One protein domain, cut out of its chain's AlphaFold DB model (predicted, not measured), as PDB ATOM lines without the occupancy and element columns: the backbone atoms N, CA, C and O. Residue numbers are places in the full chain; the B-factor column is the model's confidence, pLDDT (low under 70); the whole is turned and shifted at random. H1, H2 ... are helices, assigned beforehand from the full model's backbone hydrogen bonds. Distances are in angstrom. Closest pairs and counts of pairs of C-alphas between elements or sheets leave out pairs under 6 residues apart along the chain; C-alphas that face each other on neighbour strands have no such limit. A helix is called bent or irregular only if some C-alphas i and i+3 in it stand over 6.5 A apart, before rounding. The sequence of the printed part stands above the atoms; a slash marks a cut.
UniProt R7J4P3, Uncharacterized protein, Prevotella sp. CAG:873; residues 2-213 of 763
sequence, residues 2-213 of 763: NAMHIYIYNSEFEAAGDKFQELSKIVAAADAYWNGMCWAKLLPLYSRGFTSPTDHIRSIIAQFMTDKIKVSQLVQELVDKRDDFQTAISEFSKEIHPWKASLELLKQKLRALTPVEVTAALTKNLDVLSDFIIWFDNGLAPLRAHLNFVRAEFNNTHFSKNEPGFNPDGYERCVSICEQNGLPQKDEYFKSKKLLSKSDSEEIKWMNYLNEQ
ATOM      1  N   ASN A   2     139.137 148.692 145.921       38.47
ATOM      2  CA  ASN A   2     139.494 149.184 144.571       38.47
ATOM      3  C   ASN A   2     138.840 148.465 143.370       38.47
ATOM      4  O   ASN A   2     138.509 149.129 142.398       38.47
ATOM      5  N   ALA A   3     138.626 147.145 143.397       38.34
ATOM      6  CA  ALA A   3     138.205 146.420 142.186       38.34
ATOM      7  C   ALA A   3     136.764 146.741 141.728       38.34
ATOM      8  O   ALA A   3     136.513 146.878 140.536       38.34
ATOM      9  N   MET A   4     135.833 146.920 142.674       37.25
ATOM     10  CA  MET A   4     134.421 147.199 142.373       37.25
ATOM     11  C   MET A   4     134.207 148.630 141.849       37.25
ATOM     12  O   MET A   4     133.425 148.829 140.927       37.25
ATOM     13  N   HIS A   5     134.951 149.616 142.369       46.69
ATOM     14  CA  HIS A   5     134.896 150.999 141.879       46.69
ATOM     15  C   HIS A   5     135.536 151.172 140.496       46.69
ATOM     16  O   HIS A   5     134.985 151.897 139.674       46.69
ATOM     17  N   ILE A   6     136.651 150.482 140.217       55.84
ATOM     18  CA  ILE A   6     137.299 150.504 138.894       55.84
ATOM     19  C   ILE A   6     136.374 149.896 137.830       55.84
ATOM     20  O   ILE A   6     136.258 150.437 136.736       55.84
ATOM     21  N   TYR A   7     135.670 148.809 138.162       58.31
ATOM     22  CA  TYR A   7     134.727 148.168 137.244       58.31
ATOM     23  C   TYR A   7     133.529 149.067 136.901       58.31
ATOM     24  O   TYR A   7     133.181 149.203 135.731       58.31
ATOM     25  N   ILE A   8     132.933 149.721 137.907       59.97
ATOM     26  CA  ILE A   8     131.809 150.653 137.708       59.97
ATOM     27  C   ILE A   8     132.245 151.828 136.826       59.97
ATOM     28  O   ILE A   8     131.582 152.121 135.834       59.97
ATOM     29  N   TYR A   9     133.399 152.429 137.120       61.00
ATOM     30  CA  TYR A   9     133.930 153.549 136.343       61.00
ATOM     31  C   TYR A   9     134.168 153.148 134.878       61.00
ATOM     32  O   TYR A   9     133.620 153.774 133.979       61.00
ATOM     33  N   ASN A  10     134.871 152.040 134.615       71.19
ATOM     34  CA  ASN A  10     135.124 151.577 133.244       71.19
ATOM     35  C   ASN A  10     133.827 151.345 132.448       71.19
ATOM     36  O   ASN A  10     133.764 151.712 131.276       71.19
ATOM     37  N   SER A  11     132.780 150.804 133.085       76.94
ATOM     38  CA  SER A  11     131.484 150.573 132.431       76.94
ATOM     39  C   SER A  11     130.754 151.865 132.034       76.94
ATOM     40  O   SER A  11     130.112 151.914 130.986       76.94
ATOM     41  N   GLU A  12     130.895 152.937 132.821       82.81
ATOM     42  CA  GLU A  12     130.309 154.249 132.516       82.81
ATOM     43  C   GLU A  12     131.025 154.927 131.338       82.81
ATOM     44  O   GLU A  12     130.374 155.483 130.451       82.81
ATOM     45  N   PHE A  13     132.358 154.835 131.289       84.50
ATOM     46  CA  PHE A  13     133.154 155.350 130.169       84.50
ATOM     47  C   PHE A  13     132.935 154.560 128.882       84.50
ATOM     48  O   PHE A  13     132.861 155.156 127.808       84.50
ATOM     49  N   GLU A  14     132.785 153.240 128.980       86.75
ATOM     50  CA  GLU A  14     132.460 152.396 127.834       86.75
ATOM     51  C   GLU A  14     131.098 152.771 127.236       86.75
ATOM     52  O   GLU A  14     131.007 153.027 126.036       86.75
ATOM     53  N   ALA A  15     130.067 152.907 128.076       87.94
ATOM     54  CA  ALA A  15     128.735 153.320 127.642       87.94
ATOM     55  C   ALA A  15     128.724 154.742 127.049       87.94
ATOM     56  O   ALA A  15     128.028 155.011 126.065       87.94
ATOM     57  N   ALA A  16     129.508 155.664 127.618       86.31
ATOM     58  CA  ALA A  16     129.683 157.003 127.060       86.31
ATOM     59  C   ALA A  16     130.363 156.961 125.682       86.31
ATOM     60  O   ALA A  16     129.923 157.655 124.762       86.31
ATOM     61  N   GLY A  17     131.395 156.129 125.521       88.38
ATOM     62  CA  GLY A  17     132.088 155.922 124.253       88.38
ATOM     63  C   GLY A  17     131.180 155.337 123.171       88.38
ATOM     64  O   GLY A  17     131.133 155.890 122.069       88.38
ATOM     65  N   ASP A  18     130.385 154.313 123.508       90.56
ATOM     66  CA  ASP A  18     129.407 153.703 122.595       90.56
ATOM     67  C   ASP A  18     128.403 154.765 122.105       90.56
ATOM     68  O   ASP A  18     128.171 154.922 120.904       90.56
ATOM     69  N   LYS A  19     127.896 155.600 123.021       89.94
ATOM     70  CA  LYS A  19     126.971 156.697 122.700       89.94
ATOM     71  C   LYS A  19     127.608 157.793 121.839       89.94
ATOM     72  O   LYS A  19     126.961 158.334 120.941       89.94
ATOM     73  N   PHE A  20     128.869 158.156 122.076       88.94
ATOM     74  CA  PHE A  20     129.577 159.103 121.205       88.94
ATOM     75  C   PHE A  20     129.808 158.528 119.808       88.94
ATOM     76  O   PHE A  20     129.725 159.270 118.825       88.94
ATOM     77  N   GLN A  21     130.050 157.223 119.709       86.38
ATOM     78  CA  GLN A  21     130.218 156.527 118.442       86.38
ATOM     79  C   GLN A  21     128.907 156.471 117.641       86.38
ATOM     80  O   GLN A  21     128.938 156.752 116.443       86.38
ATOM     81  N   GLU A  22     127.764 156.217 118.288       88.25
ATOM     82  CA  GLU A  22     126.425 156.336 117.678       88.25
ATOM     83  C   GLU A  22     126.172 157.745 117.122       88.25
ATOM     84  O   GLU A  22     125.653 157.915 116.019       88.25
ATOM     85  N   LEU A  23     126.613 158.771 117.855       88.19
ATOM     86  CA  LEU A  23     126.514 160.178 117.452       88.19
ATOM     87  C   LEU A  23     127.604 160.618 116.456       88.19
ATOM     88  O   LEU A  23     127.724 161.811 116.178       88.19
ATOM     89  N   SER A  24     128.417 159.692 115.931       83.62
ATOM     90  CA  SER A  24     129.542 159.969 115.022       83.62
ATOM     91  C   SER A  24     130.597 160.950 115.574       83.62
ATOM     92  O   SER A  24     131.367 161.542 114.818       83.62
ATOM     93  N   LYS A  25     130.689 161.109 116.902       86.50
ATOM     94  CA  LYS A  25     131.688 161.945 117.591       86.50
ATOM     95  C   LYS A  25     132.950 161.135 117.903       86.50
ATOM     96  O   LYS A  25     133.218 160.794 119.050       86.50
ATOM     97  N   ILE A  26     133.728 160.834 116.863       84.00
ATOM     98  CA  ILE A  26     134.851 159.876 116.910       84.00
ATOM     99  C   ILE A  26     135.938 160.250 117.938       84.00
ATOM    100  O   ILE A  26     136.401 159.371 118.659       84.00
ATOM    101  N   VAL A  27     136.310 161.531 118.053       82.69
ATOM    102  CA  VAL A  27     137.325 161.989 119.027       82.69
ATOM    103  C   VAL A  27     136.839 161.797 120.467       82.69
ATOM    104  O   VAL A  27     137.529 161.186 121.272       82.69
ATOM    105  N   ALA A  28     135.602 162.208 120.766       83.06
ATOM    106  CA  ALA A  28     135.012 162.039 122.095       83.06
ATOM    107  C   ALA A  28     134.813 160.559 122.471       83.06
ATOM    108  O   ALA A  28     134.963 160.191 123.634       83.06
ATOM    109  N   ALA A  29     134.509 159.701 121.489       85.94
ATOM    110  CA  ALA A  29     134.456 158.255 121.693       85.94
ATOM    111  C   ALA A  29     135.842 157.682 122.034       85.94
ATOM    112  O   ALA A  29     135.961 156.886 122.962       85.94
ATOM    113  N   ALA A  30     136.895 158.119 121.333       85.81
ATOM    114  CA  ALA A  30     138.267 157.705 121.618       85.81
ATOM    115  C   ALA A  30     138.737 158.164 123.010       85.81
ATOM    116  O   ALA A  30     139.302 157.363 123.751       85.81
ATOM    117  N   ASP A  31     138.427 159.399 123.413       84.62
ATOM    118  CA  ASP A  31     138.737 159.905 124.758       84.62
ATOM    119  C   ASP A  31     137.987 159.143 125.857       84.62
ATOM    120  O   ASP A  31     138.563 158.822 126.901       84.62
ATOM    121  N   ALA A  32     136.711 158.814 125.634       84.44
ATOM    122  CA  ALA A  32     135.921 158.033 126.579       84.44
ATOM    123  C   ALA A  32     136.480 156.609 126.730       84.44
ATOM    124  O   ALA A  32     136.728 156.163 127.848       84.44
ATOM    125  N   TYR A  33     136.774 155.922 125.622       88.19
ATOM    126  CA  TYR A  33     137.377 154.589 125.664       88.19
ATOM    127  C   TYR A  33     138.796 154.589 126.251       88.19
ATOM    128  O   TYR A  33     139.149 153.638 126.946       88.19
ATOM    129  N   TRP A  34     139.608 155.626 126.017       85.25
ATOM    130  CA  TRP A  34     140.928 155.777 126.645       85.25
ATOM    131  C   TRP A  34     140.813 155.889 128.170       85.25
ATOM    132  O   TRP A  34     141.477 155.153 128.902       85.25
ATOM    133  N   ASN A  35     139.914 156.748 128.652       82.94
ATOM    134  CA  ASN A  35     139.682 156.943 130.084       82.94
ATOM    135  C   ASN A  35     139.046 155.718 130.763       82.94
ATOM    136  O   ASN A  35     139.382 155.416 131.908       82.94
ATOM    137  N   GLY A  36     138.192 154.978 130.048       82.94
ATOM    138  CA  GLY A  36     137.610 153.706 130.495       82.94
ATOM    139  C   GLY A  36     138.510 152.481 130.318       82.94
ATOM    140  O   GLY A  36     138.099 151.374 130.660       82.94
ATOM    141  N   MET A  37     139.723 152.649 129.774       84.94
ATOM    142  CA  MET A  37     140.653 151.559 129.443       84.94
ATOM    143  C   MET A  37     140.050 150.492 128.499       84.94
ATOM    144  O   MET A  37     140.411 149.315 128.541       84.94
ATOM    145  N   CYS A  38     139.138 150.891 127.606       87.31
ATOM    146  CA  CYS A  38     138.450 150.029 126.638       87.31
ATOM    147  C   CYS A  38     139.291 149.828 125.359       87.31
ATOM    148  O   CYS A  38     138.880 150.174 124.247       87.31
ATOM    149  N   TRP A  39     140.492 149.260 125.503       87.38
ATOM    150  CA  TRP A  39     141.527 149.202 124.456       87.38
ATOM    151  C   TRP A  39     141.068 148.582 123.126       87.38
ATOM    152  O   TRP A  39     141.420 149.067 122.050       87.38
ATOM    153  N   ALA A  40     140.252 147.525 123.184       85.19
ATOM    154  CA  ALA A  40     139.767 146.818 121.998       85.19
ATOM    155  C   ALA A  40     138.797 147.658 121.147       85.19
ATOM    156  O   ALA A  40     138.830 147.560 119.921       85.19
ATOM    157  N   LYS A  41     137.974 148.505 121.784       87.06
ATOM    158  CA  LYS A  41     137.053 149.440 121.109       87.06
ATOM    159  C   LYS A  41     137.766 150.701 120.617       87.06
ATOM    160  O   LYS A  41     137.360 151.292 119.620       87.06
ATOM    161  N   LEU A  42     138.865 151.068 121.273       86.44
ATOM    162  CA  LEU A  42     139.687 152.220 120.919       86.44
ATOM    163  C   LEU A  42     140.483 152.011 119.615       86.44
ATOM    164  O   LEU A  42     140.547 152.900 118.767       86.44
ATOM    165  N   LEU A  43     141.053 150.820 119.411       85.19
ATOM    166  CA  LEU A  43     141.913 150.520 118.256       85.19
ATOM    167  C   LEU A  43     141.272 150.745 116.872       85.19
ATOM    168  O   LEU A  43     141.923 151.347 116.014       85.19
ATOM    169  N   PRO A  44     140.028 150.297 116.609       84.94
ATOM    170  CA  PRO A  44     139.356 150.560 115.342       84.94
ATOM    171  C   PRO A  44     139.161 152.050 115.061       84.94
ATOM    172  O   PRO A  44     139.147 152.441 113.894       84.94
ATOM    173  N   LEU A  45     139.031 152.893 116.091       84.31
ATOM    174  CA  LEU A  45     138.897 154.334 115.896       84.31
ATOM    175  C   LEU A  45     140.210 154.929 115.386       84.31
ATOM    176  O   LEU A  45     140.194 155.630 114.378       84.31
ATOM    177  N   TYR A  46     141.349 154.562 115.976       81.06
ATOM    178  CA  TYR A  46     142.654 155.078 115.543       81.06
ATOM    179  C   TYR A  46     143.047 154.694 114.113       81.06
ATOM    180  O   TYR A  46     143.791 155.425 113.465       81.06
ATOM    181  N   SER A  47     142.470 153.621 113.564       71.81
ATOM    182  CA  SER A  47     142.637 153.264 112.147       71.81
ATOM    183  C   SER A  47     141.946 154.221 111.157       71.81
ATOM    184  O   SER A  47     142.185 154.127 109.956       71.81
ATOM    185  N   ARG A  48     141.108 155.155 111.636       69.88
ATOM    186  CA  ARG A  48     140.302 156.081 110.814       69.88
ATOM    187  C   ARG A  48     140.925 157.472 110.617       69.88
ATOM    188  O   ARG A  48     140.233 158.367 110.144       69.88
ATOM    189  N   GLY A  49     142.212 157.646 110.930       64.94
ATOM    190  CA  GLY A  49     142.974 158.849 110.562       64.94
ATOM    191  C   GLY A  49     143.111 159.902 111.662       64.94
ATOM    192  O   GLY A  49     142.885 161.083 111.417       64.94
ATOM    193  N   PHE A  50     143.501 159.489 112.867       69.88
ATOM    194  CA  PHE A  50     143.977 160.423 113.887       69.88
ATOM    195  C   PHE A  50     145.433 160.815 113.593       69.88
ATOM    196  O   PHE A  50     146.236 159.946 113.261       69.88
ATOM    197  N   THR A  51     145.764 162.104 113.696       68.62
ATOM    198  CA  THR A  51     147.068 162.657 113.269       68.62
ATOM    199  C   THR A  51     147.824 163.381 114.380       68.62
ATOM    200  O   THR A  51     148.858 163.988 114.105       68.62
ATOM    201  N   SER A  52     147.298 163.404 115.610       79.75
ATOM    202  CA  SER A  52     147.995 164.064 116.713       79.75
ATOM    203  C   SER A  52     149.108 163.160 117.269       79.75
ATOM    204  O   SER A  52     148.934 161.936 117.312       79.75
ATOM    205  N   PRO A  53     150.229 163.737 117.741       78.75
ATOM    206  CA  PRO A  53     151.292 162.988 118.417       78.75
ATOM    207  C   PRO A  53     150.762 162.115 119.566       78.75
ATOM    208  O   PRO A  53     151.119 160.948 119.722       78.75
ATOM    209  N   THR A  54     149.811 162.661 120.318       80.50
ATOM    210  CA  THR A  54     149.101 161.988 121.402       80.50
ATOM    211  C   THR A  54     148.330 160.748 120.932       80.50
ATOM    212  O   THR A  54     148.432 159.684 121.548       80.50
ATOM    213  N   ASP A  55     147.608 160.829 119.817       81.94
ATOM    214  CA  ASP A  55     146.831 159.701 119.296       81.94
ATOM    215  C   ASP A  55     147.715 158.567 118.769       81.94
ATOM    216  O   ASP A  55     147.373 157.390 118.925       81.94
ATOM    217  N   HIS A  56     148.878 158.890 118.192       84.25
ATOM    218  CA  HIS A  56     149.858 157.883 117.781       84.25
ATOM    219  C   HIS A  56     150.317 157.032 118.968       84.25
ATOM    220  O   HIS A  56     150.355 155.802 118.884       84.25
ATOM    221  N   ILE A  57     150.616 157.682 120.092       86.06
ATOM    222  CA  ILE A  57     151.073 157.020 121.315       86.06
ATOM    223  C   ILE A  57     149.943 156.224 121.969       86.06
ATOM    224  O   ILE A  57     150.147 155.068 122.347       86.06
ATOM    225  N   ARG A  58     148.725 156.782 122.032       85.69
ATOM    226  CA  ARG A  58     147.542 156.058 122.524       85.69
ATOM    227  C   ARG A  58     147.250 154.806 121.691       85.69
ATOM    228  O   ARG A  58     146.924 153.761 122.253       85.69
ATOM    229  N   SER A  59     147.427 154.881 120.371       87.00
ATOM    230  CA  SER A  59     147.295 153.736 119.463       87.00
ATOM    231  C   SER A  59     148.333 152.649 119.751       87.00
ATOM    232  O   SER A  59     147.962 151.488 119.916       87.00
ATOM    233  N   ILE A  60     149.615 153.011 119.893       88.00
ATOM    234  CA  ILE A  60     150.691 152.067 120.246       88.00
ATOM    235  C   ILE A  60     150.393 151.363 121.578       88.00
ATOM    236  O   ILE A  60     150.488 150.138 121.679       88.00
ATOM    237  N   ILE A  61     149.972 152.117 122.595       86.88
ATOM    238  CA  ILE A  61     149.623 151.559 123.907       86.88
ATOM    239  C   ILE A  61     148.422 150.630 123.793       86.88
ATOM    240  O   ILE A  61     148.477 149.508 124.288       86.88
ATOM    241  N   ALA A  62     147.362 151.027 123.090       87.12
ATOM    242  CA  ALA A  62     146.197 150.173 122.892       87.12
ATOM    243  C   ALA A  62     146.552 148.872 122.142       87.12
ATOM    244  O   ALA A  62     146.017 147.811 122.466       87.12
ATOM    245  N   GLN A  63     147.487 148.915 121.183       88.81
ATOM    246  CA  GLN A  63     147.994 147.714 120.505       88.81
ATOM    247  C   GLN A  63     148.718 146.789 121.485       88.81
ATOM    248  O   GLN A  63     148.533 145.575 121.433       88.81
ATOM    249  N   PHE A  64     149.500 147.343 122.409       88.19
ATOM    250  CA  PHE A  64     150.174 146.558 123.439       88.19
ATOM    251  C   PHE A  64     149.210 145.985 124.485       88.19
ATOM    252  O   PHE A  64     149.319 144.814 124.850       88.19
ATOM    253  N   MET A  65     148.242 146.783 124.940       86.38
ATOM    254  CA  MET A  65     147.231 146.370 125.920       86.38
ATOM    255  C   MET A  65     146.278 145.296 125.372       86.38
ATOM    256  O   MET A  65     145.610 144.619 126.146       86.38
ATOM    257  N   THR A  66     146.221 145.129 124.048       87.12
ATOM    258  CA  THR A  66     145.455 144.079 123.354       87.12
ATOM    259  C   THR A  66     146.340 142.985 122.754       87.12
ATOM    260  O   THR A  66     145.884 142.234 121.894       87.12
ATOM    261  N   ASP A  67     147.606 142.904 123.174       85.44
ATOM    262  CA  ASP A  67     148.575 141.884 122.752       85.44
ATOM    263  C   ASP A  67     148.871 141.835 121.239       85.44
ATOM    264  O   ASP A  67     149.458 140.871 120.748       85.44
ATOM    265  N   LYS A  68     148.521 142.881 120.476       87.19
ATOM    266  CA  LYS A  68     148.817 142.962 119.035       87.19
ATOM    267  C   LYS A  68     150.293 143.194 118.739       87.19
ATOM    268  O   LYS A  68     150.773 142.765 117.693       87.19
ATOM    269  N   ILE A  69     150.999 143.873 119.641       88.31
ATOM    270  CA  ILE A  69     152.449 144.064 119.573       88.31
ATOM    271  C   ILE A  69     153.117 143.479 120.815       88.31
ATOM    272  O   ILE A  69     152.572 143.518 121.922       88.31
ATOM    273  N   LYS A  70     154.321 142.934 120.634       85.06
ATOM    274  CA  LYS A  70     155.133 142.395 121.733       85.06
ATOM    275  C   LYS A  70     155.803 143.516 122.525       85.06
ATOM    276  O   LYS A  70     155.947 144.637 122.050       85.06
ATOM    277  N   VAL A  71     156.293 143.190 123.721       84.00
ATOM    278  CA  VAL A  71     156.952 144.165 124.605       84.00
ATOM    279  C   VAL A  71     158.191 144.811 123.972       84.00
ATOM    280  O   VAL A  71     158.401 146.009 124.123       84.00
ATOM    281  N   SER A  72     158.969 144.050 123.196       81.62
ATOM    282  CA  SER A  72     160.129 144.572 122.468       81.62
ATOM    283  C   SER A  72     159.735 145.547 121.361       81.62
ATOM    284  O   SER A  72     160.401 146.562 121.184       81.62
ATOM    285  N   GLN A  73     158.630 145.271 120.663       86.06
ATOM    286  CA  GLN A  73     158.074 146.151 119.636       86.06
ATOM    287  C   GLN A  73     157.488 147.423 120.250       86.06
ATOM    288  O   GLN A  73     157.754 148.497 119.736       86.06
ATOM    289  N   LEU A  74     156.770 147.323 121.376       87.06
ATOM    290  CA  LEU A  74     156.298 148.496 122.118       87.06
ATOM    291  C   LEU A  74     157.468 149.410 122.490       87.06
ATOM    292  O   LEU A  74     157.435 150.599 122.206       87.06
ATOM    293  N   VAL A  75     158.491 148.856 123.148       84.56
ATOM    294  CA  VAL A  75     159.644 149.638 123.611       84.56
ATOM    295  C   VAL A  75     160.372 150.284 122.429       84.56
ATOM    296  O   VAL A  75     160.756 151.444 122.524       84.56
ATOM    297  N   GLN A  76     160.519 149.568 121.311       86.75
ATOM    298  CA  GLN A  76     161.100 150.114 120.084       86.75
ATOM    299  C   GLN A  76     160.252 151.257 119.502       86.75
ATOM    300  O   GLN A  76     160.786 152.332 119.266       86.75
ATOM    301  N   GLU A  77     158.939 151.071 119.351       87.44
ATOM    302  CA  GLU A  77     158.021 152.094 118.819       87.44
ATOM    303  C   GLU A  77     157.990 153.361 119.685       87.44
ATOM    304  O   GLU A  77     157.935 154.471 119.158       87.44
ATOM    305  N   LEU A  78     158.060 153.218 121.015       84.25
ATOM    306  CA  LEU A  78     158.135 154.359 121.933       84.25
ATOM    307  C   LEU A  78     159.452 155.134 121.790       84.25
ATOM    308  O   LEU A  78     159.454 156.356 121.923       84.25
ATOM    309  N   VAL A  79     160.562 154.446 121.505       84.75
ATOM    310  CA  VAL A  79     161.853 155.092 121.217       84.75
ATOM    311  C   VAL A  79     161.836 155.765 119.845       84.75
ATOM    312  O   VAL A  79     162.267 156.910 119.721       84.75
ATOM    313  N   ASP A  80     161.316 155.088 118.822       87.06
ATOM    314  CA  ASP A  80     161.272 155.611 117.452       87.06
ATOM    315  C   ASP A  80     160.372 156.849 117.349       87.06
ATOM    316  O   ASP A  80     160.670 157.774 116.592       87.06
ATOM    317  N   LYS A  81     159.311 156.912 118.163       86.31
ATOM    318  CA  LYS A  81     158.392 158.056 118.264       86.31
ATOM    319  C   LYS A  81     158.606 158.872 119.537       86.31
ATOM    320  O   LYS A  81     157.648 159.381 120.118       86.31
ATOM    321  N   ARG A  82     159.861 159.020 119.974       82.19
ATOM    322  CA  ARG A  82     160.220 159.724 121.221       82.19
ATOM    323  C   ARG A  82     159.608 161.126 121.352       82.19
ATOM    324  O   ARG A  82     159.201 161.499 122.445       82.19
ATOM    325  N   ASP A  83     159.527 161.892 120.262       81.31
ATOM    326  CA  ASP A  83     159.052 163.283 120.299       81.31
ATOM    327  C   ASP A  83     157.522 163.319 120.472       81.31
ATOM    328  O   ASP A  83     156.994 164.119 121.253       81.31
ATOM    329  N   ASP A  84     156.816 162.377 119.833       84.19
ATOM    330  CA  ASP A  84     155.378 162.173 120.027       84.19
ATOM    331  C   ASP A  84     155.084 161.687 121.449       84.19
ATOM    332  O   ASP A  84     154.149 162.154 122.098       84.19
ATOM    333  N   PHE A  85     155.921 160.785 121.964       79.44
ATOM    334  CA  PHE A  85     155.837 160.254 123.321       79.44
ATOM    335  C   PHE A  85     156.057 161.336 124.381       79.44
ATOM    336  O   PHE A  85     155.277 161.434 125.331       79.44
ATOM    337  N   GLN A  86     157.058 162.195 124.187       76.44
ATOM    338  CA  GLN A  86     157.336 163.326 125.066       76.44
ATOM    339  C   GLN A  86     156.184 164.338 125.063       76.44
ATOM    340  O   GLN A  86     155.778 164.818 126.126       76.44
ATOM    341  N   THR A  87     155.640 164.639 123.880       78.62
ATOM    342  CA  THR A  87     154.470 165.514 123.713       78.62
ATOM    343  C   THR A  87     153.257 164.938 124.438       78.62
ATOM    344  O   THR A  87     152.669 165.625 125.272       78.62
ATOM    345  N   ALA A  88     152.956 163.654 124.221       77.12
ATOM    346  CA  ALA A  88     151.851 162.967 124.877       77.12
ATOM    347  C   ALA A  88     151.982 163.039 126.407       77.12
ATOM    348  O   ALA A  88     151.080 163.513 127.091       77.12
ATOM    349  N   ILE A  89     153.131 162.653 126.970       71.69
ATOM    350  CA  ILE A  89     153.351 162.698 128.425       71.69
ATOM    351  C   ILE A  89     153.190 164.121 128.986       71.69
ATOM    352  O   ILE A  89     152.630 164.293 130.071       71.69
ATOM    353  N   SER A  90     153.646 165.141 128.253       71.12
ATOM    354  CA  SER A  90     153.582 166.546 128.683       71.12
ATOM    355  C   SER A  90     152.153 167.108 128.677       71.12
ATOM    356  O   SER A  90     151.775 167.855 129.581       71.12
ATOM    357  N   GLU A  91     151.337 166.720 127.695       71.00
ATOM    358  CA  GLU A  91     149.924 167.113 127.590       71.00
ATOM    359  C   GLU A  91     149.057 166.470 128.690       71.00
ATOM    360  O   GLU A  91     148.086 167.069 129.162       71.00
ATOM    361  N   PHE A  92     149.445 165.286 129.179       65.12
ATOM    362  CA  PHE A  92     148.645 164.454 130.086       65.12
ATOM    363  C   PHE A  92     148.885 164.644 131.586       65.12
ATOM    364  O   PHE A  92     148.463 163.796 132.377       65.12
ATOM    365  N   SER A  93     149.440 165.776 132.032       52.75
ATOM    366  CA  SER A  93     149.587 166.105 133.469       52.75
ATOM    367  C   SER A  93     148.284 166.015 134.306       52.75
ATOM    368  O   SER A  93     148.334 166.095 135.533       52.75
ATOM    369  N   LYS A  94     147.119 165.802 133.667       52.16
ATOM    370  CA  LYS A  94     145.789 165.622 134.276       52.16
ATOM    371  C   LYS A  94     145.203 164.191 134.208       52.16
ATOM    372  O   LYS A  94     144.210 163.946 134.884       52.16
ATOM    373  N   GLU A  95     145.789 163.234 133.475       59.66
ATOM    374  CA  GLU A  95     145.231 161.875 133.238       59.66
ATOM    375  C   GLU A  95     146.165 160.743 133.735       59.66
ATOM    376  O   GLU A  95     146.693 159.936 132.969       59.66
ATOM    377  N   ILE A  96     146.387 160.656 135.053       60.16
ATOM    378  CA  ILE A  96     147.404 159.770 135.669       60.16
ATOM    379  C   ILE A  96     147.060 158.260 135.571       60.16
ATOM    380  O   ILE A  96     147.954 157.409 135.601       60.16
ATOM    381  N   HIS A  97     145.780 157.885 135.462       68.00
ATOM    382  CA  HIS A  97     145.335 156.492 135.647       68.00
ATOM    383  C   HIS A  97     145.653 155.523 134.480       68.00
ATOM    384  O   HIS A  97     146.224 154.463 134.764       68.00
ATOM    385  N   PRO A  98     145.355 155.829 133.198       72.06
ATOM    386  CA  PRO A  98     145.616 154.914 132.071       72.06
ATOM    387  C   PRO A  98     147.107 154.644 131.835       72.06
ATOM    388  O   PRO A  98     147.519 153.511 131.564       72.06
ATOM    389  N   TRP A  99     147.938 155.667 132.030       73.00
ATOM    390  CA  TRP A  99     149.393 155.559 131.943       73.00
ATOM    391  C   TRP A  99     149.975 154.660 133.027       73.00
ATOM    392  O   TRP A  99     150.760 153.758 132.734       73.00
ATOM    393  N   LYS A 100     149.541 154.842 134.278       72.38
ATOM    394  CA  LYS A 100     149.972 153.993 135.391       72.38
ATOM    395  C   LYS A 100     149.623 152.521 135.148       72.38
ATOM    396  O   LYS A 100     150.467 151.660 135.381       72.38
ATOM    397  N   ALA A 101     148.420 152.231 134.650       73.88
ATOM    398  CA  ALA A 101     147.995 150.863 134.340       73.88
ATOM    399  C   ALA A 101     148.848 150.219 133.234       73.88
ATOM    400  O   ALA A 101     149.325 149.094 133.390       73.88
ATOM    401  N   SER A 102     149.099 150.959 132.152       75.19
ATOM    402  CA  SER A 102     149.914 150.494 131.021       75.19
ATOM    403  C   SER A 102     151.356 150.188 131.442       75.19
ATOM    404  O   SER A 102     151.941 149.187 131.027       75.19
ATOM    405  N   LEU A 103     151.917 151.015 132.325       74.81
ATOM    406  CA  LEU A 103     153.272 150.845 132.844       74.81
ATOM    407  C   LEU A 103     153.405 149.677 133.813       74.81
ATOM    408  O   LEU A 103     154.407 148.970 133.768       74.81
ATOM    409  N   GLU A 104     152.426 149.455 134.686       77.31
ATOM    410  CA  GLU A 104     152.450 148.280 135.559       77.31
ATOM    411  C   GLU A 104     152.361 146.984 134.742       77.31
ATOM    412  O   GLU A 104     153.128 146.053 134.998       77.31
ATOM    413  N   LEU A 105     151.537 146.948 133.685       80.88
ATOM    414  CA  LEU A 105     151.504 145.807 132.765       80.88
ATOM    415  C   LEU A 105     152.837 145.630 132.023       80.88
ATOM    416  O   LEU A 105     153.327 144.506 131.887       80.88
ATOM    417  N   LEU A 106     153.451 146.728 131.574       80.69
ATOM    418  CA  LEU A 106     154.772 146.710 130.949       80.69
ATOM    419  C   LEU A 106     155.829 146.121 131.893       80.69
ATOM    420  O   LEU A 106     156.544 145.196 131.509       80.69
ATOM    421  N   LYS A 107     155.899 146.603 133.140       79.44
ATOM    422  CA  LYS A 107     156.817 146.082 134.165       79.44
ATOM    423  C   LYS A 107     156.591 144.595 134.415       79.44
ATOM    424  O   LYS A 107     157.559 143.841 134.499       79.44
ATOM    425  N   GLN A 108     155.332 144.173 134.528       83.12
ATOM    426  CA  GLN A 108     154.976 142.776 134.752       83.12
ATOM    427  C   GLN A 108     155.443 141.886 133.597       83.12
ATOM    428  O   GLN A 108     156.094 140.872 133.840       83.12
ATOM    429  N   LYS A 109     155.168 142.281 132.348       82.88
ATOM    430  CA  LYS A 109     155.591 141.518 131.167       82.88
ATOM    431  C   LYS A 109     157.108 141.486 131.005       82.88
ATOM    432  O   LYS A 109     157.640 140.437 130.676       82.88
ATOM    433  N   LEU A 110     157.803 142.593 131.277       81.62
ATOM    434  CA  LEU A 110     159.267 142.647 131.215       81.62
ATOM    435  C   LEU A 110     159.930 141.733 132.253       81.62
ATOM    436  O   LEU A 110     160.899 141.061 131.922       81.62
ATOM    437  N   ARG A 111     159.395 141.647 133.478       80.25
ATOM    438  CA  ARG A 111     159.894 140.705 134.503       80.25
ATOM    439  C   ARG A 111     159.625 139.239 134.177       80.25
ATOM    440  O   ARG A 111     160.297 138.370 134.714       80.25
ATOM    441  N   ALA A 112     158.617 138.969 133.355       83.00
ATOM    442  CA  ALA A 112     158.244 137.618 132.956       83.00
ATOM    443  C   ALA A 112     159.002 137.122 131.714       83.00
ATOM    444  O   ALA A 112     158.799 135.978 131.310       83.00
ATOM    445  N   LEU A 113     159.839 137.963 131.094       82.38
ATOM    446  CA  LEU A 113     160.627 137.563 129.935       82.38
ATOM    447  C   LEU A 113     161.627 136.472 130.305       82.38
ATOM    448  O   LEU A 113     162.302 136.537 131.334       82.38
ATOM    449  N   THR A 114     161.762 135.494 129.419       80.69
ATOM    450  CA  THR A 114     162.848 134.525 129.518       80.69
ATOM    451  C   THR A 114     164.184 135.204 129.203       80.69
ATOM    452  O   THR A 114     164.217 136.184 128.451       80.69
ATOM    453  N   PRO A 115     165.318 134.696 129.715       81.00
ATOM    454  CA  PRO A 115     166.605 135.358 129.513       81.00
ATOM    455  C   PRO A 115     166.999 135.540 128.034       81.00
ATOM    456  O   PRO A 115     167.579 136.563 127.678       81.00
ATOM    457  N   VAL A 116     166.600 134.610 127.154       81.94
ATOM    458  CA  VAL A 116     166.795 134.688 125.688       81.94
ATOM    459  C   VAL A 116     166.074 135.893 125.071       81.94
ATOM    460  O   VAL A 116     166.536 136.470 124.086       81.94
ATOM    461  N   GLU A 117     164.934 136.288 125.636       80.56
ATOM    462  CA  GLU A 117     164.114 137.395 125.137       80.56
ATOM    463  C   GLU A 117     164.641 138.767 125.594       80.56
ATOM    464  O   GLU A 117     164.297 139.796 125.002       80.56
ATOM    465  N   VAL A 118     165.525 138.805 126.601       83.56
ATOM    466  CA  VAL A 118     166.155 140.032 127.107       83.56
ATOM    467  C   VAL A 118     167.364 140.408 126.246       83.56
ATOM    468  O   VAL A 118     168.527 140.204 126.591       83.56
ATOM    469  N   THR A 119     167.085 140.970 125.072       82.12
ATOM    470  CA  THR A 119     168.119 141.345 124.093       82.12
ATOM    471  C   THR A 119     168.870 142.636 124.449       82.12
ATOM    472  O   THR A 119     168.388 143.481 125.203       82.12
ATOM    473  N   ALA A 120     170.038 142.842 123.825       77.44
ATOM    474  CA  ALA A 120     170.828 144.070 123.965       77.44
ATOM    475  C   ALA A 120     170.085 145.335 123.527       77.44
ATOM    476  O   ALA A 120     170.212 146.389 124.151       77.44
ATOM    477  N   ALA A 121     169.318 145.211 122.444       82.00
ATOM    478  CA  ALA A 121     168.499 146.291 121.923       82.00
ATOM    479  C   ALA A 121     167.396 146.657 122.920       82.00
ATOM    480  O   ALA A 121     167.208 147.834 123.206       82.00
ATOM    481  N   LEU A 122     166.736 145.662 123.524       83.12
ATOM    482  CA  LEU A 122     165.699 145.896 124.528       83.12
ATOM    483  C   LEU A 122     166.245 146.636 125.756       83.12
ATOM    484  O   LEU A 122     165.663 147.638 126.162       83.12
ATOM    485  N   THR A 123     167.369 146.183 126.322       81.38
ATOM    486  CA  THR A 123     167.980 146.850 127.485       81.38
ATOM    487  C   THR A 123     168.416 148.277 127.146       81.38
ATOM    488  O   THR A 123     168.124 149.193 127.905       81.38
ATOM    489  N   LYS A 124     169.024 148.489 125.969       82.31
ATOM    490  CA  LYS A 124     169.446 149.820 125.506       82.31
ATOM    491  C   LYS A 124     168.256 150.756 125.290       82.31
ATOM    492  O   LYS A 124     168.314 151.909 125.687       82.31
ATOM    493  N   ASN A 125     167.183 150.276 124.672       82.50
ATOM    494  CA  ASN A 125     165.998 151.091 124.425       82.50
ATOM    495  C   ASN A 125     165.283 151.465 125.731       82.50
ATOM    496  O   ASN A 125     164.767 152.570 125.844       82.50
ATOM    497  N   LEU A 126     165.290 150.585 126.737       79.06
ATOM    498  CA  LEU A 126     164.784 150.916 128.073       79.06
ATOM    499  C   LEU A 126     165.644 151.965 128.785       79.06
ATOM    500  O   LEU A 126     165.085 152.816 129.473       79.06
ATOM    501  N   ASP A 127     166.969 151.929 128.611       74.69
ATOM    502  CA  ASP A 127     167.859 152.989 129.106       74.69
ATOM    503  C   ASP A 127     167.506 154.328 128.443       74.69
ATOM    504  O   ASP A 127     167.235 155.303 129.138       74.69
ATOM    505  N   VAL A 128     167.370 154.332 127.111       77.31
ATOM    506  CA  VAL A 128     166.976 155.513 126.325       77.31
ATOM    507  C   VAL A 128     165.642 156.085 126.811       77.31
ATOM    508  O   VAL A 128     165.555 157.282 127.045       77.31
ATOM    509  N   LEU A 129     164.607 155.260 127.012       73.62
ATOM    510  CA  LEU A 129     163.310 155.736 127.517       73.62
ATOM    511  C   LEU A 129     163.394 156.323 128.935       73.62
ATOM    512  O   LEU A 129     162.614 157.216 129.267       73.62
ATOM    513  N   SER A 130     164.310 155.827 129.771       69.69
ATOM    514  CA  SER A 130     164.480 156.318 131.139       69.69
ATOM    515  C   SER A 130     165.087 157.718 131.181       69.69
ATOM    516  O   SER A 130     164.657 158.525 132.002       69.69
ATOM    517  N   ASP A 131     166.029 158.020 130.286       67.44
ATOM    518  CA  ASP A 131     166.726 159.313 130.244       67.44
ATOM    519  C   ASP A 131     165.781 160.488 129.931       67.44
ATOM    520  O   ASP A 131     166.054 161.632 130.297       67.44
ATOM    521  N   PHE A 132     164.651 160.226 129.267       63.19
ATOM    522  CA  PHE A 132     163.728 161.274 128.825       63.19
ATOM    523  C   PHE A 132     162.648 161.647 129.843       63.19
ATOM    524  O   PHE A 132     162.017 162.692 129.689       63.19
ATOM    525  N   ILE A 133     162.413 160.846 130.891       60.72
ATOM    526  CA  ILE A 133     161.233 161.044 131.742       60.72
ATOM    527  C   ILE A 133     161.580 161.158 133.224       60.72
ATOM    528  O   ILE A 133     161.575 160.189 133.982       60.72
ATOM    529  N   ILE A 134     161.739 162.408 133.660       51.78
ATOM    530  CA  ILE A 134     162.059 162.813 135.040       51.78
ATOM    531  C   ILE A 134     161.040 162.276 136.073       51.78
ATOM    532  O   ILE A 134     161.395 162.010 137.218       51.78
ATOM    533  N   TRP A 135     159.772 162.060 135.692       51.03
ATOM    534  CA  TRP A 135     158.736 161.511 136.587       51.03
ATOM    535  C   TRP A 135     158.828 159.977 136.782       51.03
ATOM    536  O   TRP A 135     158.203 159.443 137.699       51.03
ATOM    537  N   PHE A 136     159.609 159.256 135.957       56.19
ATOM    538  CA  PHE A 136     159.730 157.784 135.966       56.19
ATOM    539  C   PHE A 136     161.036 157.231 136.547       56.19
ATOM    540  O   PHE A 136     161.125 156.014 136.744       56.19
ATOM    541  N   ASP A 137     162.016 158.080 136.849       54.97
ATOM    542  CA  ASP A 137     163.414 157.658 137.006       54.97
ATOM    543  C   ASP A 137     163.615 156.590 138.107       54.97
ATOM    544  O   ASP A 137     164.180 155.516 137.879       54.97
ATOM    545  N   ASN A 138     162.966 156.766 139.264       56.16
ATOM    546  CA  ASN A 138     163.030 155.793 140.364       56.16
ATOM    547  C   ASN A 138     162.180 154.525 140.138       56.16
ATOM    548  O   ASN A 138     162.409 153.490 140.766       56.16
ATOM    549  N   GLY A 139     161.171 154.577 139.262       63.03
ATOM    550  CA  GLY A 139     160.197 153.494 139.078       63.03
ATOM    551  C   GLY A 139     160.659 152.375 138.141       63.03
ATOM    552  O   GLY A 139     160.187 151.240 138.272       63.03
ATOM    553  N   LEU A 140     161.559 152.683 137.201       74.19
ATOM    554  CA  LEU A 140     162.083 151.736 136.206       74.19
ATOM    555  C   LEU A 140     163.524 151.297 136.483       74.19
ATOM    556  O   LEU A 140     163.909 150.225 136.021       74.19
ATOM    557  N   ALA A 141     164.304 152.044 137.273       78.88
ATOM    558  CA  ALA A 141     165.661 151.649 137.664       78.88
ATOM    559  C   ALA A 141     165.754 150.209 138.233       78.88
ATOM    560  O   ALA A 141     166.604 149.454 137.755       78.88
ATOM    561  N   PRO A 142     164.848 149.741 139.123       81.31
ATOM    562  CA  PRO A 142     164.870 148.350 139.589       81.31
ATOM    563  C   PRO A 142     164.656 147.323 138.475       81.31
ATOM    564  O   PRO A 142     165.223 146.236 138.510       81.31
ATOM    565  N   LEU A 143     163.818 147.652 137.489       82.12
ATOM    566  CA  LEU A 143     163.558 146.772 136.356       82.12
ATOM    567  C   LEU A 143     164.756 146.726 135.401       82.12
ATOM    568  O   LEU A 143     165.104 145.654 134.921       82.12
ATOM    569  N   ARG A 144     165.408 147.868 135.156       83.62
ATOM    570  CA  ARG A 144     166.610 147.951 134.315       83.62
ATOM    571  C   ARG A 144     167.776 147.169 134.912       83.62
ATOM    572  O   ARG A 144     168.432 146.425 134.184       83.62
ATOM    573  N   ALA A 145     168.005 147.308 136.218       86.81
ATOM    574  CA  ALA A 145     169.021 146.540 136.931       86.81
ATOM    575  C   ALA A 145     168.770 145.028 136.777       86.81
ATOM    576  O   ALA A 145     169.647 144.307 136.305       86.81
ATOM    577  N   HIS A 146     167.534 144.589 137.036       87.94
ATOM    578  CA  HIS A 146     167.114 143.196 136.882       87.94
ATOM    579  C   HIS A 146     167.328 142.653 135.461       87.94
ATOM    580  O   HIS A 146     167.915 141.591 135.281       87.94
ATOM    581  N   LEU A 147     166.901 143.381 134.423       87.19
ATOM    582  CA  LEU A 147     167.047 142.922 133.036       87.19
ATOM    583  C   LEU A 147     168.516 142.839 132.593       87.19
ATOM    584  O   LEU A 147     168.889 141.902 131.888       87.19
ATOM    585  N   ASN A 148     169.363 143.783 133.020       89.25
ATOM    586  CA  ASN A 148     170.804 143.708 132.755       89.25
ATOM    587  C   ASN A 148     171.443 142.503 133.465       89.25
ATOM    588  O   ASN A 148     172.257 141.814 132.850       89.25
ATOM    589  N   PHE A 149     171.027 142.203 134.701       91.25
ATOM    590  CA  PHE A 149     171.453 141.007 135.432       91.25
ATOM    591  C   PHE A 149     171.018 139.711 134.729       91.25
ATOM    592  O   PHE A 149     171.858 138.873 134.420       91.25
ATOM    593  N   VAL A 150     169.731 139.565 134.390       89.00
ATOM    594  CA  VAL A 150     169.193 138.369 133.708       89.00
ATOM    595  C   VAL A 150     169.910 138.105 132.383       89.00
ATOM    596  O   VAL A 150     170.259 136.967 132.065       89.00
ATOM    597  N   ARG A 151     170.168 139.162 131.607       87.94
ATOM    598  CA  ARG A 151     170.920 139.048 130.357       87.94
ATOM    599  C   ARG A 151     172.376 138.643 130.601       87.94
ATOM    600  O   ARG A 151     172.923 137.869 129.819       87.94
ATOM    601  N   ALA A 152     173.010 139.166 131.650       89.44
ATOM    602  CA  ALA A 152     174.371 138.789 132.015       89.44
ATOM    603  C   ALA A 152     174.459 137.305 132.402       89.44
ATOM    604  O   ALA A 152     175.341 136.613 131.900       89.44
ATOM    605  N   GLU A 153     173.518 136.798 133.202       90.00
ATOM    606  CA  GLU A 153     173.438 135.376 133.573       90.00
ATOM    607  C   GLU A 153     173.268 134.480 132.336       90.00
ATOM    608  O   GLU A 153     173.930 133.449 132.204       90.00
ATOM    609  N   PHE A 154     172.438 134.899 131.374       88.06
ATOM    610  CA  PHE A 154     172.269 134.171 130.115       88.06
ATOM    611  C   PHE A 154     173.542 134.151 129.263       88.06
ATOM    612  O   PHE A 154     173.992 133.093 128.832       88.06
ATOM    613  N   ASN A 155     174.163 135.313 129.043       86.06
ATOM    614  CA  ASN A 155     175.383 135.398 128.237       86.06
ATOM    615  C   ASN A 155     176.539 134.598 128.856       86.06
ATOM    616  O   ASN A 155     177.392 134.094 128.132       86.06
ATOM    617  N   ASN A 156     176.550 134.475 130.185       90.00
ATOM    618  CA  ASN A 156     177.585 133.779 130.939       90.00
ATOM    619  C   ASN A 156     177.177 132.364 131.377       90.00
ATOM    620  O   ASN A 156     177.877 131.759 132.178       90.00
ATOM    621  N   THR A 157     176.091 131.786 130.847       85.31
ATOM    622  CA  THR A 157     175.595 130.459 131.276       85.31
ATOM    623  C   THR A 157     176.641 129.336 131.137       85.31
ATOM    624  O   THR A 157     176.572 128.331 131.842       85.31
ATOM    625  N   HIS A 158     177.634 129.505 130.259       87.38
ATOM    626  CA  HIS A 158     178.732 128.554 130.050       87.38
ATOM    627  C   HIS A 158     180.114 129.119 130.389       87.38
ATOM    628  O   HIS A 158     181.110 128.493 130.043       87.38
ATOM    629  N   PHE A 159     180.173 130.291 131.029       85.38
ATOM    630  CA  PHE A 159     181.423 130.973 131.337       85.38
ATOM    631  C   PHE A 159     181.505 131.330 132.821       85.38
ATOM    632  O   PHE A 159     180.664 132.050 133.354       85.38
ATOM    633  N   SER A 160     182.558 130.867 133.486       84.88
ATOM    634  CA  SER A 160     182.892 131.272 134.855       84.88
ATOM    635  C   SER A 160     183.628 132.619 134.870       84.88
ATOM    636  O   SER A 160     184.290 132.977 133.902       84.88
ATOM    637  N   LYS A 161     183.586 133.341 136.000       79.50
ATOM    638  CA  LYS A 161     184.144 134.700 136.218       79.50
ATOM    639  C   LYS A 161     185.565 134.962 135.672       79.50
ATOM    640  O   LYS A 161     185.891 136.102 135.368       79.50
ATOM    641  N   ASN A 162     186.404 133.934 135.538       80.94
ATOM    642  CA  ASN A 162     187.798 134.057 135.091       80.94
ATOM    643  C   ASN A 162     188.069 133.411 133.719       80.94
ATOM    644  O   ASN A 162     189.225 133.249 133.331       80.94
ATOM    645  N   GLU A 163     187.030 133.000 132.991       87.56
ATOM    646  CA  GLU A 163     187.177 132.356 131.687       87.56
ATOM    647  C   GLU A 163     187.183 133.386 130.542       87.56
ATOM    648  O   GLU A 163     186.465 134.383 130.615       87.56
ATOM    649  N   PRO A 164     187.938 133.156 129.445       82.88
ATOM    650  CA  PRO A 164     188.096 134.128 128.353       82.88
ATOM    651  C   PRO A 164     186.805 134.588 127.651       82.88
ATOM    652  O   PRO A 164     186.841 135.567 126.912       82.88
ATOM    653  N   GLY A 165     185.682 133.882 127.834       83.94
ATOM    654  CA  GLY A 165     184.375 134.238 127.269       83.94
ATOM    655  C   GLY A 165     183.419 134.933 128.242       83.94
ATOM    656  O   GLY A 165     182.303 135.264 127.846       83.94
ATOM    657  N   PHE A 166     183.832 135.160 129.493       90.25
ATOM    658  CA  PHE A 166     183.007 135.838 130.487       90.25
ATOM    659  C   PHE A 166     182.831 137.322 130.141       90.25
ATOM    660  O   PHE A 166     183.802 138.050 129.936       90.25
ATOM    661  N   ASN A 167     181.582 137.783 130.104       89.81
ATOM    662  CA  ASN A 167     181.222 139.168 129.834       89.81
ATOM    663  C   ASN A 167     180.658 139.846 131.103       89.81
ATOM    664  O   ASN A 167     179.523 139.544 131.494       89.81
ATOM    665  N   PRO A 168     181.401 140.786 131.723       90.50
ATOM    666  CA  PRO A 168     180.974 141.474 132.939       90.50
ATOM    667  C   PRO A 168     179.989 142.633 132.704       90.50
ATOM    668  O   PRO A 168     179.335 143.056 133.657       90.50
ATOM    669  N   ASP A 169     179.837 143.132 131.472       88.62
ATOM    670  CA  ASP A 169     179.170 144.409 131.162       88.62
ATOM    671  C   ASP A 169     177.761 144.524 131.766       88.62
ATOM    672  O   ASP A 169     177.349 145.581 132.250       88.62
ATOM    673  N   GLY A 170     176.987 143.435 131.725       88.25
ATOM    674  CA  GLY A 170     175.624 143.423 132.260       88.25
ATOM    675  C   GLY A 170     175.584 143.481 133.792       88.25
ATOM    676  O   GLY A 170     174.734 144.176 134.354       88.25
ATOM    677  N   TYR A 171     176.537 142.841 134.475       93.06
ATOM    678  CA  TYR A 171     176.678 142.949 135.929       93.06
ATOM    679  C   TYR A 171     177.137 144.358 136.332       93.06
ATOM    680  O   TYR A 171     176.609 144.917 137.296       93.06
ATOM    681  N   GLU A 172     178.070 144.964 135.585       93.00
ATOM    682  CA  GLU A 172     178.550 146.334 135.842       93.00
ATOM    683  C   GLU A 172     177.414 147.349 135.734       93.00
ATOM    684  O   GLU A 172     177.222 148.179 136.628       93.00
ATOM    685  N   ARG A 173     176.600 147.233 134.679       89.19
ATOM    686  CA  ARG A 173     175.408 148.068 134.494       89.19
ATOM    687  C   ARG A 173     174.382 147.855 135.599       89.19
ATOM    688  O   ARG A 173     173.849 148.837 136.108       89.19
ATOM    689  N   CYS A 174     174.130 146.610 136.010       90.31
ATOM    690  CA  CYS A 174     173.231 146.322 137.130       90.31
ATOM    691  C   CYS A 174     173.679 147.047 138.409       90.31
ATOM    692  O   CYS A 174     172.878 147.732 139.046       90.31
ATOM    693  N   VAL A 175     174.959 146.928 138.775       91.56
ATOM    694  CA  VAL A 175     175.519 147.584 139.967       91.56
ATOM    695  C   VAL A 175     175.449 149.104 139.851       91.56
ATOM    696  O   VAL A 175     174.963 149.755 140.773       91.56
ATOM    697  N   SER A 176     175.874 149.658 138.714       90.50
ATOM    698  CA  SER A 176     175.880 151.103 138.475       90.50
ATOM    699  C   SER A 176     174.480 151.709 138.599       90.50
ATOM    700  O   SER A 176     174.319 152.717 139.287       90.50
ATOM    701  N   ILE A 177     173.460 151.064 138.022       86.88
ATOM    702  CA  ILE A 177     172.064 151.510 138.124       86.88
ATOM    703  C   ILE A 177     171.589 151.467 139.580       86.88
ATOM    704  O   ILE A 177     170.971 152.424 140.047       86.88
ATOM    705  N   CYS A 178     171.886 150.387 140.311       87.44
ATOM    706  CA  CYS A 178     171.509 150.259 141.718       87.44
ATOM    707  C   CYS A 178     172.139 151.345 142.599       87.44
ATOM    708  O   CYS A 178     171.440 151.928 143.425       87.44
ATOM    709  N   GLU A 179     173.430 151.635 142.418       90.00
ATOM    710  CA  GLU A 179     174.160 152.624 143.219       90.00
ATOM    711  C   GLU A 179     173.746 154.064 142.889       90.00
ATOM    712  O   GLU A 179     173.469 154.839 143.803       90.00
ATOM    713  N   GLN A 180     173.633 154.415 141.604       86.00
ATOM    714  CA  GLN A 180     173.257 155.768 141.166       86.00
ATOM    715  C   GLN A 180     171.841 156.163 141.599       86.00
ATOM    716  O   GLN A 180     171.587 157.333 141.867       86.00
ATOM    717  N   ASN A 181     170.933 155.188 141.696       82.00
ATOM    718  CA  ASN A 181     169.524 155.416 142.024       82.00
ATOM    719  C   ASN A 181     169.170 155.038 143.476       82.00
ATOM    720  O   ASN A 181     167.994 155.035 143.837       82.00
ATOM    721  N   GLY A 182     170.158 154.682 144.311       81.62
ATOM    722  CA  GLY A 182     169.940 154.337 145.723       81.62
ATOM    723  C   GLY A 182     168.974 153.164 145.939       81.62
ATOM    724  O   GLY A 182     168.173 153.183 146.877       81.62
ATOM    725  N   LEU A 183     168.998 152.162 145.055       82.69
ATOM    726  CA  LEU A 183     168.057 151.042 145.108       82.69
ATOM    727  C   LEU A 183     168.360 150.090 146.280       82.69
ATOM    728  O   LEU A 183     169.522 149.927 146.661       82.69
ATOM    729  N   PRO A 184     167.345 149.389 146.826       79.62
ATOM    730  CA  PRO A 184     167.567 148.357 147.832       79.62
ATOM    731  C   PRO A 184     168.506 147.267 147.307       79.62
ATOM    732  O   PRO A 184     168.239 146.662 146.266       79.62
ATOM    733  N   GLN A 185     169.579 146.994 148.046       83.00
ATOM    734  CA  GLN A 185     170.556 145.960 147.708       83.00
ATOM    735  C   GLN A 185     169.935 144.574 147.932       83.00
ATOM    736  O   GLN A 185     169.627 144.193 149.060       83.00
ATOM    737  N   LYS A 186     169.697 143.849 146.838       85.06
ATOM    738  CA  LYS A 186     169.090 142.507 146.803       85.06
ATOM    739  C   LYS A 186     170.072 141.486 146.223       85.06
ATOM    740  O   LYS A 186     171.139 141.865 145.751       85.06
ATOM    741  N   ASP A 187     169.689 140.213 146.197       86.56
ATOM    742  CA  ASP A 187     170.525 139.101 145.718       86.56
ATOM    743  C   ASP A 187     171.199 139.368 144.364       86.56
ATOM    744  O   ASP A 187     172.385 139.102 144.221       86.56
ATOM    745  N   GLU A 188     170.496 139.953 143.392       89.62
ATOM    746  CA  GLU A 188     171.044 140.300 142.065       89.62
ATOM    747  C   GLU A 188     172.217 141.283 142.156       89.62
ATOM    748  O   GLU A 188     173.229 141.133 141.469       89.62
ATOM    749  N   TYR A 189     172.110 142.266 143.052       92.56
ATOM    750  CA  TYR A 189     173.170 143.231 143.319       92.56
ATOM    751  C   TYR A 189     174.369 142.552 143.987       92.56
ATOM    752  O   TYR A 189     175.500 142.734 143.536       92.56
ATOM    753  N   PHE A 190     174.139 141.731 145.018       92.31
ATOM    754  CA  PHE A 190     175.222 141.030 145.714       92.31
ATOM    755  C   PHE A 190     175.908 139.989 144.817       92.31
ATOM    756  O   PHE A 190     177.134 139.905 144.826       92.31
ATOM    757  N   LYS A 191     175.156 139.261 143.980       92.44
ATOM    758  CA  LYS A 191     175.700 138.349 142.959       92.44
ATOM    759  C   LYS A 191     176.531 139.098 141.925       92.44
ATOM    760  O   LYS A 191     177.656 138.692 141.651       92.44
ATOM    761  N   SER A 192     176.029 140.223 141.415       92.94
ATOM    762  CA  SER A 192     176.786 141.071 140.487       92.94
ATOM    763  C   SER A 192     178.082 141.575 141.132       92.94
ATOM    764  O   SER A 192     179.150 141.440 140.548       92.94
ATOM    765  N   LYS A 193     178.033 142.075 142.375       94.06
ATOM    766  CA  LYS A 193     179.230 142.496 143.122       94.06
ATOM    767  C   LYS A 193     180.214 141.345 143.360       94.06
ATOM    768  O   LYS A 193     181.409 141.540 143.145       94.06
ATOM    769  N   LYS A 194     179.740 140.143 143.721       92.81
ATOM    770  CA  LYS A 194     180.563 138.921 143.836       92.81
ATOM    771  C   LYS A 194     181.287 138.634 142.516       92.81
ATOM    772  O   LYS A 194     182.507 138.462 142.502       92.81
ATOM    773  N   LEU A 195     180.559 138.645 141.399       90.69
ATOM    774  CA  LEU A 195     181.101 138.374 140.064       90.69
ATOM    775  C   LEU A 195     182.051 139.464 139.549       90.69
ATOM    776  O   LEU A 195     182.958 139.160 138.786       90.69
ATOM    777  N   LEU A 196     181.904 140.706 140.008       91.38
ATOM    778  CA  LEU A 196     182.784 141.827 139.649       91.38
ATOM    779  C   LEU A 196     183.954 142.041 140.621       91.38
ATOM    780  O   LEU A 196     184.804 142.897 140.377       91.38
ATOM    781  N   SER A 197     183.996 141.302 141.733       89.94
ATOM    782  CA  SER A 197     185.020 141.482 142.768       89.94
ATOM    783  C   SER A 197     186.416 141.241 142.208       89.94
ATOM    784  O   SER A 197     186.649 140.221 141.556       89.94
ATOM    785  N   LYS A 198     187.360 142.137 142.509       86.31
ATOM    786  CA  LYS A 198     188.736 142.061 141.977       86.31
ATOM    787  C   LYS A 198     189.695 141.278 142.870       86.31
ATOM    788  O   LYS A 198     190.832 141.031 142.483       86.31
ATOM    789  N   SER A 199     189.253 140.919 144.071       87.56
ATOM    790  CA  SER A 199     190.026 140.141 145.036       87.56
ATOM    791  C   SER A 199     189.143 139.129 145.754       87.56
ATOM    792  O   SER A 199     187.947 139.368 145.942       87.56
ATOM    793  N   ASP A 200     189.755 138.048 146.234       87.25
ATOM    794  CA  ASP A 200     189.082 137.043 147.062       87.25
ATOM    795  C   ASP A 200     188.477 137.659 148.332       87.25
ATOM    796  O   ASP A 200     187.382 137.294 148.748       87.25
ATOM    797  N   SER A 201     189.150 138.652 148.924       88.62
ATOM    798  CA  SER A 201     188.662 139.330 150.134       88.62
ATOM    799  C   SER A 201     187.365 140.106 149.900       88.62
ATOM    800  O   SER A 201     186.478 140.111 150.752       88.62
ATOM    801  N   GLU A 202     187.242 140.751 148.740       89.69
ATOM    802  CA  GLU A 202     186.014 141.432 148.338       89.69
ATOM    803  C   GLU A 202     184.914 140.415 147.999       89.69
ATOM    804  O   GLU A 202     183.772 140.575 148.424       89.69
ATOM    805  N   GLU A 203     185.268 139.323 147.319       90.00
ATOM    806  CA  GLU A 203     184.324 138.265 146.955       90.00
ATOM    807  C   GLU A 203     183.698 137.599 148.192       90.00
ATOM    808  O   GLU A 203     182.475 137.467 148.263       90.00
ATOM    809  N   ILE A 204     184.505 137.273 149.211       90.00
ATOM    810  CA  ILE A 204     184.058 136.684 150.488       90.00
ATOM    811  C   ILE A 204     182.990 137.544 151.170       90.00
ATOM    812  O   ILE A 204     182.021 137.014 151.722       90.00
ATOM    813  N   LYS A 205     183.134 138.873 151.122       91.38
ATOM    814  CA  LYS A 205     182.160 139.798 151.708       91.38
ATOM    815  C   LYS A 205     180.787 139.636 151.063       91.38
ATOM    816  O   LYS A 205     179.786 139.534 151.770       91.38
ATOM    817  N   TRP A 206     180.732 139.570 149.736       93.06
ATOM    818  CA  TRP A 206     179.474 139.411 149.005       93.06
ATOM    819  C   TRP A 206     178.898 138.000 149.130       93.06
ATOM    820  O   TRP A 206     177.688 137.857 149.285       93.06
ATOM    821  N   MET A 207     179.748 136.971 149.177       91.44
ATOM    822  CA  MET A 207     179.324 135.599 149.488       91.44
ATOM    823  C   MET A 207     178.669 135.496 150.873       91.44
ATOM    824  O   MET A 207     177.701 134.757 151.048       91.44
ATOM    825  N   ASN A 208     179.148 136.268 151.857       90.25
ATOM    826  CA  ASN A 208     178.538 136.327 153.185       90.25
ATOM    827  C   ASN A 208     177.135 136.955 153.145       90.25
ATOM    828  O   ASN A 208     176.214 136.413 153.749       90.25
ATOM    829  N   TYR A 209     176.942 138.039 152.382       89.44
ATOM    830  CA  TYR A 209     175.607 138.620 152.162       89.44
ATOM    831  C   TYR A 209     174.651 137.666 151.429       89.44
ATOM    832  O   TYR A 209     173.447 137.713 151.669       89.44
ATOM    833  N   LEU A 210     175.179 136.771 150.587       89.88
ATOM    834  CA  LEU A 210     174.422 135.721 149.894       89.88
ATOM    835  C   LEU A 210     174.208 134.445 150.734       89.88
ATOM    836  O   LEU A 210     173.599 133.494 150.250       89.88
ATOM    837  N   ASN A 211     174.678 134.404 151.988       88.62
ATOM    838  CA  ASN A 211     174.633 133.230 152.874       88.62
ATOM    839  C   ASN A 211     175.328 131.966 152.317       88.62
ATOM    840  O   ASN A 211     175.001 130.842 152.701       88.62
ATOM    841  N   GLU A 212     176.346 132.119 151.471       89.44
ATOM    842  CA  GLU A 212     177.060 131.011 150.812       89.44
ATOM    843  C   GLU A 212     178.170 130.400 151.697       89.44
ATOM    844  O   GLU A 212     179.289 130.142 151.254       89.44
ATOM    845  N   GLN A 213     177.879 130.149 152.979       86.94
ATOM    846  CA  GLN A 213     178.875 129.710 153.974       86.94
ATOM    847  C   GLN A 213     179.648 128.450 153.552       86.94
ATOM    848  O   GLN A 213     180.849 128.348 153.799       86.94
TER     849      GLN A 213
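What this domain is: This is residues 2 to 213 of the 763 residues of an uncharacterized protein of Prevotella sp. CAG:873 (UniProt R7J4P3). Twelve helices are strung along a loose rod, with the hairpin of H1 and H2 at one end and the hairpin of H11 and H12 at the other. Between them H3, H4, H5, H8, H9 and H10 lie mostly crosswise to the rod, each touching the next, while H6 packs on H4 and H7 on H9. The printed part has 212 residues, 151 of them in twelve named helices, H1 to H12 in order, with no named strand: the class is all helix. The whole is loose, with a radius of gyration of the C-alphas of 21.3 A, and spans 73 by 34 by 28 A.

How they stand to each other: H1, residues 2 to 22, forms a hairpin with H2, residues 26 to 35, at a shallow tilt of 5 degrees, opposite ways; the closest C-alphas, of Gly 17 and Ala 29, are 4.2 A apart. H2 touches H3, residues 39 to 46, with C-alphas of Ala 30 and Leu 42 5.7 A apart. H3 touches H4, residues 53 to 65, at Trp 39 and Ala 62, 5.0 A between C-alphas. H4 touches H5, residues 71 to 80, at a shallow tilt of 9 degrees, opposite ways, with C-alphas of Phe 64 and Leu 74 6.6 A apart. With residues 53 to 57 alone, H4 touches H6, residues 82 to 91, about perpendicular at 81 degrees; the closest C-alphas, of Pro 53 and Asp 84, are 4.5 A apart. H5 touches H8, residues 120 to 131, at a steep tilt of 53 degrees, with C-alphas of Ser 72 and Leu 122 6.1 A apart. The hub is H9, residues 137 to 155, touching four helices: H8; H7, residues 96 to 111; H10, residues 169 to 180; and H11, residues 187 to 196. Its closest C-alphas to H10, of Ala 145 and Cys 174, are 4.2 A apart, and those to H7, of Leu 143 and Lys 107, 7.1 A. H11 and H12, residues 200 to 209, form a hairpin at 6 degrees, a shallow tilt, with C-alphas of Lys 194 and Glu 203 4.9 A apart. H1 and H12 are apart. Helix packing is part aligned, part crossed. Every O i to N i+4 pair is within hydrogen-bond range in H1, H2, H4, H5, H6, H7, H8, H10 and H11, against 2 of 4 in H3, 12 of 15 in H9 and 5 of 6 in H12.

Where its parts are: H1 starts at C-alpha 2, (139.494, 149.184, 144.571), and is 30.7 A long; H9 measures 26.8 A and H7 22.8 A. H9 is only just irregular: C-alphas 139 and 142 are 7.0 A apart. H12 ends at C-alpha 209, (175.607, 138.620, 152.162).

The domain as a whole: The two C-alphas farthest apart, of Leu 23 and Ser 201, are 73.2 A apart. The printed part has no cut; the one long link, residues 156 to 168, joins H9 to H10. Mean pLDDT of the printed part is 81.2, with residues 2 to 9, 48 to 51, 92 to 97 and 130 to 139 under 70.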